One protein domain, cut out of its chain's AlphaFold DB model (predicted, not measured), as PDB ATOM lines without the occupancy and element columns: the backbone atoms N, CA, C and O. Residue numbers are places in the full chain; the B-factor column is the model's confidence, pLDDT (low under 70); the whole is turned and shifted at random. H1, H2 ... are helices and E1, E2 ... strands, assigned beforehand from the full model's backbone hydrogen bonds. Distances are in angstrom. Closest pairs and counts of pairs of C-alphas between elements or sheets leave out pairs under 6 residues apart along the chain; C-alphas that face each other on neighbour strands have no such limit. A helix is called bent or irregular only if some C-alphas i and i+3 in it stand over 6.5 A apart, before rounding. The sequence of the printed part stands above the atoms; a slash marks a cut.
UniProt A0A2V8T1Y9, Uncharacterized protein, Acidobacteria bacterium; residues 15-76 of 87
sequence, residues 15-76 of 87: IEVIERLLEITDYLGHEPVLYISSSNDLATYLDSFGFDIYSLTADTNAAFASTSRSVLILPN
ATOM      1  N   ILE A  15       2.335  88.462  10.110       72.00
ATOM      2  CA  ILE A  15       1.671  89.382   9.182       72.00
ATOM      3  C   ILE A  15       2.420  89.526   7.852       72.00
ATOM      4  O   ILE A  15       1.786  89.505   6.802       72.00
ATOM      5  N   GLU A  16       3.757  89.574   7.875       71.81
ATOM      6  CA  GLU A  16       4.573  89.674   6.657       71.81
ATOM      7  C   GLU A  16       4.383  88.440   5.771       71.81
ATOM      8  O   GLU A  16       4.476  88.523   4.549       71.81
ATOM      9  N   VAL A  17       4.107  87.277   6.369       71.56
ATOM     10  CA  VAL A  17       3.857  86.059   5.598       71.56
ATOM     11  C   VAL A  17       2.458  86.054   4.995       71.56
ATOM     12  O   VAL A  17       2.311  85.676   3.839       71.56
ATOM     13  N   ILE A  18       1.444  86.532   5.717       77.44
ATOM     14  CA  ILE A  18       0.096  86.713   5.154       77.44
ATOM     15  C   ILE A  18       0.144  87.654   3.943       77.44
ATOM     16  O   ILE A  18      -0.385  87.311   2.889       77.44
ATOM     17  N   GLU A  19       0.828  88.795   4.062       79.62
ATOM     18  CA  GLU A  19       1.023  89.736   2.951       79.62
ATOM     19  C   GLU A  19       1.685  89.056   1.744       79.62
ATOM     20  O   GLU A  19       1.212  89.188   0.618       79.62
ATOM     21  N   ARG A  20       2.715  88.234   1.975       75.50
ATOM     22  CA  ARG A  20       3.396  87.469   0.915       75.50
ATOM     23  C   ARG A  20       2.498  86.461   0.221       75.50
ATOM     24  O   ARG A  20       2.586  86.296  -0.989       75.50
ATOM     25  N   LEU A  21       1.675  85.749   0.983       77.94
ATOM     26  CA  LEU A  21       0.745  84.775   0.423       77.94
ATOM     27  C   LEU A  21      -0.266  85.465  -0.501       77.94
ATOM     28  O   LEU A  21      -0.528  84.963  -1.593       77.94
ATOM     29  N   LEU A  22      -0.750  86.645  -0.102       84.81
ATOM     30  CA  LEU A  22      -1.633  87.483  -0.914       84.81
ATOM     31  C   LEU A  22      -0.932  87.997  -2.186       84.81
ATOM     32  O   LEU A  22      -1.505  87.929  -3.275       84.81
ATOM     33  N   GLU A  23       0.328  88.435  -2.082       82.38
ATOM     34  CA  GLU A  23       1.149  88.822  -3.242       82.38
ATOM     35  C   GLU A  23       1.335  87.664  -4.239       82.38
ATOM     36  O   GLU A  23       1.265  87.869  -5.449       82.38
ATOM     37  N   ILE A  24       1.552  86.436  -3.753       77.69
ATOM     38  CA  ILE A  24       1.703  85.253  -4.615       77.69
ATOM     39  C   ILE A  24       0.395  84.943  -5.348       77.69
ATOM     40  O   ILE A  24       0.424  84.644  -6.543       77.69
ATOM     41  N   THR A  25      -0.748  85.013  -4.660       79.94
ATOM     42  CA  THR A  25      -2.052  84.785  -5.298       79.94
ATOM     43  C   THR A  25      -2.342  85.807  -6.398       79.94
ATOM     44  O   THR A  25      -2.740  85.403  -7.491       79.94
ATOM     45  N   ASP A  26      -2.048  87.088  -6.156       83.00
ATOM     46  CA  ASP A  26      -2.187  88.157  -7.156       83.00
ATOM     47  C   ASP A  26      -1.253  87.931  -8.357       83.00
ATOM     48  O   ASP A  26      -1.680  87.980  -9.511       83.00
ATOM     49  N   TYR A  27       0.009  87.567  -8.099       78.50
ATOM     50  CA  TYR A  27       0.990  87.262  -9.145       78.50
ATOM     51  C   TYR A  27       0.553  86.117 -10.074       78.50
ATOM     52  O   TYR A  27       0.834  86.144 -11.274       78.50
ATOM     53  N   LEU A  28      -0.147  85.114  -9.538       79.50
ATOM     54  CA  LEU A  28      -0.688  83.992 -10.310       79.50
ATOM     55  C   LEU A  28      -1.994  84.336 -11.054       79.50
ATOM     56  O   LEU A  28      -2.533  83.485 -11.762       79.50
ATOM     57  N   GLY A  29      -2.491  85.572 -10.935       85.69
ATOM     58  CA  GLY A  29      -3.723  86.033 -11.574       85.69
ATOM     59  C   GLY A  29      -4.998  85.581 -10.857       85.69
ATOM     60  O   GLY A  29      -6.072  85.581 -11.461       85.69
ATOM     61  N   HIS A  30      -4.886  85.170  -9.593       81.62
ATOM     62  CA  HIS A  30      -6.022  84.855  -8.733       81.62
ATOM     63  C   HIS A  30      -6.392  86.062  -7.866       81.62
ATOM     64  O   HIS A  30      -5.570  86.937  -7.610       81.62
ATOM     65  N   GLU A  31      -7.636  86.103  -7.388       86.31
ATOM     66  CA  GLU A  31      -8.030  87.093  -6.384       86.31
ATOM     67  C   GLU A  31      -7.192  86.882  -5.105       86.31
ATOM     68  O   GLU A  31      -7.087  85.740  -4.641       86.31
ATOM     69  N   PRO A  32      -6.581  87.938  -4.531       85.31
ATOM     70  CA  PRO A  32      -5.726  87.814  -3.360       85.31
ATOM     71  C   PRO A  32      -6.568  87.655  -2.096       85.31
ATOM     72  O   PRO A  32      -6.825  88.603  -1.355       85.31
ATOM     73  N   VAL A  33      -7.029  86.433  -1.863       84.94
ATOM     74  CA  VAL A  33      -7.854  86.054  -0.717       84.94
ATOM     75  C   VAL A  33      -7.304  84.781  -0.082       84.94
ATOM     76  O   VAL A  33      -6.994  83.803  -0.760       84.94
ATOM     77  N   LEU A  34      -7.224  84.785   1.250       79.69
ATOM     78  CA  LEU A  34      -6.911  83.611   2.063       79.69
ATOM     79  C   LEU A  34      -8.138  83.219   2.880       79.69
ATOM     80  O   LEU A  34      -8.725  84.050   3.574       79.69
ATOM     81  N   TYR A  35      -8.495  81.939   2.840       81.94
ATOM     82  CA  TYR A  35      -9.584  81.386   3.641       81.94
ATOM     83  C   TYR A  35      -8.998  80.686   4.866       81.94
ATOM     84  O   TYR A  35      -8.625  79.519   4.805       81.94
ATOM     85  N   ILE A  36      -8.895  81.414   5.977       78.50
ATOM     86  CA  ILE A  36      -8.323  80.906   7.229       78.50
ATOM     87  C   ILE A  36      -9.441  80.833   8.269       78.50
ATOM     88  O   ILE A  36      -9.848  81.850   8.826       78.50
ATOM     89  N   SER A  37      -9.952  79.629   8.518       80.50
ATOM     90  CA  SER A  37     -10.988  79.373   9.529       80.50
ATOM     91  C   SER A  37     -10.398  78.854  10.843       80.50
ATOM     92  O   SER A  37     -11.059  78.877  11.879       80.50
ATOM     93  N   SER A  38      -9.151  78.381  10.814       75.94
ATOM     94  CA  SER A  38      -8.435  77.850  11.968       75.94
ATOM     95  C   SER A  38      -6.922  78.073  11.863       75.94
ATOM     96  O   SER A  38      -6.382  78.348  10.792       75.94
ATOM     97  N   SER A  39      -6.207  77.896  12.977       72.44
ATOM     98  CA  SER A  39      -4.737  77.890  12.985       72.44
ATOM     99  C   SER A  39      -4.139  76.766  12.130       72.44
ATOM    100  O   SER A  39      -3.045  76.925  11.594       72.44
ATOM    101  N   ASN A  40      -4.864  75.657  11.958       77.81
ATOM    102  CA  ASN A  40      -4.454  74.557  11.089       77.81
ATOM    103  C   ASN A  40      -4.488  74.956   9.607       77.81
ATOM    104  O   ASN A  40      -3.602  74.567   8.849       77.81
ATOM    105  N   ASP A  41      -5.469  75.765   9.197       80.69
ATOM    106  CA  ASP A  41      -5.551  76.261   7.817       80.69
ATOM    107  C   ASP A  41      -4.344  77.147   7.505       80.69
ATOM    108  O   ASP A  41      -3.692  76.973   6.478       80.69
ATOM    109  N   LEU A  42      -3.984  78.042   8.434       77.44
ATOM    110  CA  LEU A  42      -2.784  78.870   8.307       77.44
ATOM    111  C   LEU A  42      -1.514  78.012   8.210       77.44
ATOM    112  O   LEU A  42      -0.699  78.243   7.321       77.44
ATOM    113  N   ALA A  43      -1.353  77.008   9.077       77.19
ATOM    114  CA  ALA A  43      -0.209  76.097   9.015       77.19
ATOM    115  C   ALA A  43      -0.140  75.340   7.674       77.19
ATOM    116  O   ALA A  43       0.938  75.205   7.107       77.19
ATOM    117  N   THR A  44      -1.288  74.923   7.132       80.50
ATOM    118  CA  THR A  44      -1.391  74.232   5.835       80.50
ATOM    119  C   THR A  44      -0.952  75.126   4.673       80.50
ATOM    120  O   THR A  44      -0.227  74.678   3.781       80.50
ATOM    121  N   TYR A  45      -1.361  76.401   4.681       78.44
ATOM    122  CA  TYR A  45      -0.874  77.369   3.699       78.44
ATOM    123  C   TYR A  45       0.645  77.499   3.796       78.44
ATOM    124  O   TYR A  45       1.328  77.312   2.796       78.44
ATOM    125  N   LEU A  46       1.182  77.757   4.990       76.88
ATOM    126  CA  LEU A  46       2.621  77.935   5.197       76.88
ATOM    127  C   LEU A  46       3.438  76.725   4.724       76.88
ATOM    128  O   LEU A  46       4.389  76.903   3.960       76.88
ATOM    129  N   ASP A  47       3.016  75.514   5.084       77.50
ATOM    130  CA  ASP A  47       3.671  74.267   4.677       77.50
ATOM    131  C   ASP A  47       3.692  74.098   3.147       77.50
ATOM    132  O   ASP A  47       4.728  73.784   2.558       77.50
ATOM    133  N   SER A  48       2.588  74.438   2.469       77.75
ATOM    134  CA  SER A  48       2.490  74.383   0.998       77.75
ATOM    135  C   SER A  48       3.522  75.281   0.299       77.75
ATOM    136  O   SER A  48       3.999  74.964  -0.797       77.75
ATOM    137  N   PHE A  49       3.914  76.380   0.948       73.81
ATOM    138  CA  PHE A  49       4.953  77.298   0.475       73.81
ATOM    139  C   PHE A  49       6.347  76.993   1.043       73.81
ATOM    140  O   PHE A  49       7.299  77.711   0.744       73.81
ATOM    141  N   GLY A  50       6.500  75.898   1.794       74.25
ATOM    142  CA  GLY A  50       7.769  75.471   2.375       74.25
ATOM    143  C   GLY A  50       8.179  76.288   3.595       74.25
ATOM    144  O   GLY A  50       9.369  76.540   3.774       74.25
ATOM    145  N   PHE A  51       7.222  76.718   4.416       75.81
ATOM    146  CA  PHE A  51       7.471  77.395   5.684       75.81
ATOM    147  C   PHE A  51       6.937  76.584   6.864       75.81
ATOM    148  O   PHE A  51       5.790  76.147   6.857       75.81
ATOM    149  N   ASP A  52       7.746  76.477   7.915       75.06
ATOM    150  CA  ASP A  52       7.346  75.904   9.198       75.06
ATOM    151  C   ASP A  52       6.959  77.021  10.176       75.06
ATOM    152  O   ASP A  52       7.624  78.061  10.239       75.06
ATOM    153  N   ILE A  53       5.920  76.788  10.982       75.56
ATOM    154  CA  ILE A  53       5.449  77.706  12.027       75.56
ATOM    155  C   ILE A  53       5.656  77.102  13.420       75.56
ATOM    156  O   ILE A  53       5.230  75.985  13.703       75.56
ATOM    157  N   TYR A  54       6.284  77.863  14.314       72.69
ATOM    158  CA  TYR A  54       6.582  77.455  15.686       72.69
ATOM    159  C   TYR A  54       6.001  78.451  16.682       72.69
ATOM    160  O   TYR A  54       6.250  79.654  16.583       72.69
ATOM    161  N   SER A  55       5.274  77.949  17.682       72.38
ATOM    162  CA  SER A  55       4.846  78.772  18.814       72.38
ATOM    163  C   SER A  55       5.991  78.943  19.811       72.38
ATOM    164  O   SER A  55       6.591  77.965  20.252       72.38
ATOM    165  N   LEU A  56       6.268  80.186  20.202       71.75
ATOM    166  CA  LEU A  56       7.188  80.541  21.289       71.75
ATOM    167  C   LEU A  56       6.478  80.683  22.642       71.75
ATOM    168  O   LEU A  56       7.097  81.039  23.643       71.75
ATOM    169  N   THR A  57       5.171  80.432  22.677       66.50
ATOM    170  CA  THR A  57       4.327  80.587  23.861       66.50
ATOM    171  C   THR A  57       3.327  79.439  23.977       66.50
ATOM    172  O   THR A  57       2.913  78.843  22.982       66.50
ATOM    173  N   ALA A  58       2.926  79.128  25.208       69.75
ATOM    174  CA  ALA A  58       1.824  78.206  25.475       69.75
ATOM    175  C   ALA A  58       0.443  78.874  25.310       69.75
ATOM    176  O   ALA A  58      -0.569  78.179  25.267       69.75
ATOM    177  N   ASP A  59       0.391  80.208  25.221       68.38
ATOM    178  CA  ASP A  59      -0.843  80.960  24.996       68.38
ATOM    179  C   ASP A  59      -1.168  81.054  23.500       68.38
ATOM    180  O   ASP A  59      -0.557  81.818  22.751       68.38
ATOM    181  N   THR A  60      -2.170  80.296  23.065       61.91
ATOM    182  CA  THR A  60      -2.625  80.256  21.671       61.91
ATOM    183  C   THR A  60      -3.223  81.576  21.182       61.91
ATOM    184  O   THR A  60      -3.237  81.819  19.978       61.91
ATOM    185  N   ASN A  61      -3.699  82.446  22.080       61.97
ATOM    186  CA  ASN A  61      -4.265  83.746  21.699       61.97
ATOM    187  C   ASN A  61      -3.182  84.800  21.440       61.97
ATOM    188  O   ASN A  61      -3.434  85.802  20.770       61.97
ATOM    189  N   ALA A  62      -1.966  84.572  21.937       62.28
ATOM    190  CA  ALA A  62      -0.861  85.503  21.777       62.28
ATOM    191  C   ALA A  62      -0.223  85.443  20.379       62.28
ATOM    192  O   ALA A  62       0.560  86.332  20.055       62.28
ATOM    193  N   ALA A  63      -0.561  84.454  19.539       56.28
ATOM    194  CA  ALA A  63       0.052  84.214  18.225       56.28
ATOM    195  C   ALA A  63      -0.012  85.413  17.254       56.28
ATOM    196  O   ALA A  63       0.855  85.566  16.398       56.28
ATOM    197  N   PHE A  64      -1.016  86.280  17.423       56.03
ATOM    198  CA  PHE A  64      -1.217  87.493  16.622       56.03
ATOM    199  C   PHE A  64      -1.119  88.781  17.453       56.03
ATOM    200  O   PHE A  64      -1.467  89.861  16.978       56.03
ATOM    201  N   ALA A  65      -0.671  88.689  18.709       59.41
ATOM    202  CA  ALA A  65      -0.497  89.860  19.552       59.41
ATOM    203  C   ALA A  65       0.672  90.709  19.026       59.41
ATOM    204  O   ALA A  65       1.832  90.310  19.086       59.41
ATOM    205  N   SER A  66       0.358  91.913  18.545       53.34
ATOM    206  CA  SER A  66       1.305  92.851  17.917       53.34
ATOM    207  C   SER A  66       2.479  93.286  18.812       53.34
ATOM    208  O   SER A  66       3.416  93.913  18.322       53.34
ATOM    209  N   THR A  67       2.425  93.028  20.119       58.28
ATOM    210  CA  THR A  67       3.371  93.552  21.115       58.28
ATOM    211  C   THR A  67       4.507  92.602  21.473       58.28
ATOM    212  O   THR A  67       5.464  93.029  22.119       58.28
ATOM    213  N   SER A  68       4.446  91.322  21.108       58.88
ATOM    214  CA  SER A  68       5.522  90.369  21.403       58.88
ATOM    215  C   SER A  68       5.548  89.256  20.374       58.88
ATOM    216  O   SER A  68       4.522  88.643  20.097       58.88
ATOM    217  N   ARG A  69       6.741  88.973  19.842       61.50
ATOM    218  CA  ARG A  69       6.950  87.902  18.870       61.50
ATOM    219  C   ARG A  69       6.721  86.548  19.537       61.50
ATOM    220  O   ARG A  69       7.603  85.997  20.187       61.50
ATOM    221  N   SER A  70       5.505  86.046  19.403       65.81
ATOM    222  CA  SER A  70       5.006  84.801  19.989       65.81
ATOM    223  C   SER A  70       5.096  83.619  19.025       65.81
ATOM    224  O   SER A  70       4.869  82.481  19.430       65.81
ATOM    225  N   VAL A  71       5.443  83.881  17.762       69.12
ATOM    226  CA  VAL A  71       5.517  82.897  16.681       69.12
ATOM    227  C   VAL A  71       6.775  83.128  15.847       69.12
ATOM    228  O   VAL A  71       7.149  84.267  15.549       69.12
ATOM    229  N   LEU A  72       7.423  82.036  15.447       70.38
ATOM    230  CA  LEU A  72       8.486  82.035  14.447       70.38
ATOM    231  C   LEU A  72       8.014  81.311  13.197       70.38
ATOM    232  O   LEU A  72       7.501  80.199  13.287       70.38
ATOM    233  N   ILE A  73       8.243  81.932  12.043       70.62
ATOM    234  CA  ILE A  73       8.084  81.294  10.742       70.62
ATOM    235  C   ILE A  73       9.469  81.176  10.117       70.62
ATOM    236  O   ILE A  73      10.189  82.175  10.002       70.62
ATOM    237  N   LEU A  74       9.853  79.955   9.762       71.56
ATOM    238  CA  LEU A  74      11.163  79.623   9.211       71.56
ATOM    239  C   LEU A  74      10.990  78.929   7.857       71.56
ATOM    240  O   LEU A  74      10.026  78.182   7.689       71.56
ATOM    241  N   PRO A  75      11.903  79.131   6.892       67.81
ATOM    242  CA  PRO A  75      11.956  78.276   5.715       67.81
ATOM    243  C   PRO A  75      12.147  76.828   6.169       67.81
ATOM    244  O   PRO A  75      13.063  76.539   6.943       67.81
ATOM    245  N   ASN A  76      11.294  75.930   5.695       66.56
ATOM    246  CA  ASN A  76      11.437  74.511   5.958       66.56
ATOM    247  C   ASN A  76      12.726  74.029   5.269       66.56
ATOM    248  O   ASN A  76      12.887  74.140   4.052       66.56
TER     249      ASN A  76
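Overview. This is residues 15 to 76 of the 87 residues of an uncharacterized protein of Acidobacteria bacterium (UniProt A0A2V8T1Y9). A ribbon of two antiparallel strands, E1 and E2, has helix H2 packed beside E1 and the short, irregular H3 at one end. The longest helix, H1, extends toward the other end of the elongated model, and the long link after it folds back alongside H1 to reach H2. The printed part has 62 residues, with three named helices and two named strands in the order H1, H2, E1, H3, E2; its class is mixed, helices and strands. It is only just compact, close to loose, with a radius of gyration of the C-alphas of 12.3 A and spans of 38 by 22 by 19 A.

Along the chain. Start at C-alpha 51, at (7.471, 77.395, 5.684), where E1 begins; it covers residues 51 to 55. E2, residues 71 to 75, ends at C-alpha 75, at (11.956, 78.276, 5.715); each strand is 13.5 A long. H2 covers residues 39 to 48, 14.4 A. Find C-alpha 15 at (1.671, 89.382, 9.182); from there H1 runs 18.5 A to residue 27. H3, residues 60 to 64, is irregular: C-alphas 61 and 64 are 7.0 A apart.

Arrangement. E1 and E2 are antiparallel at 157 degrees; look for N 52 and O 74 at 2.9 A and N 54 and O 72 at 2.8 A, both within hydrogen-bond range. The closest C-alphas of H2 and E1 are those of Leu 46 and Asp 52, 6.5 A apart. H2 and E2 are near each other, with 5 pairs of C-alphas within 10 A. The closest C-alphas of H3 and E2, Ala 63 and Val 71, are 5.8 A apart. H1 and H2 are near each other, with 6 such pairs within 10 A; H1 and E2 are only just apart, closest 8.2 A. In H1 and H2 every O i to N i+4 pair is within hydrogen-bond range; in H3 0 of 1 is, and 0 of 2 O i to N i+3 pairs.

Size, cuts and confidence. The C-alphas of Gly 29 and Ala 58, the two farthest apart, are separated by 38.3 A. The printed part has no cut; the link from H1 to H2, 11 residues, is long. Mean pLDDT of the printed part is 73.5, and residues 57 to 71 and 75 to 76 are under 70.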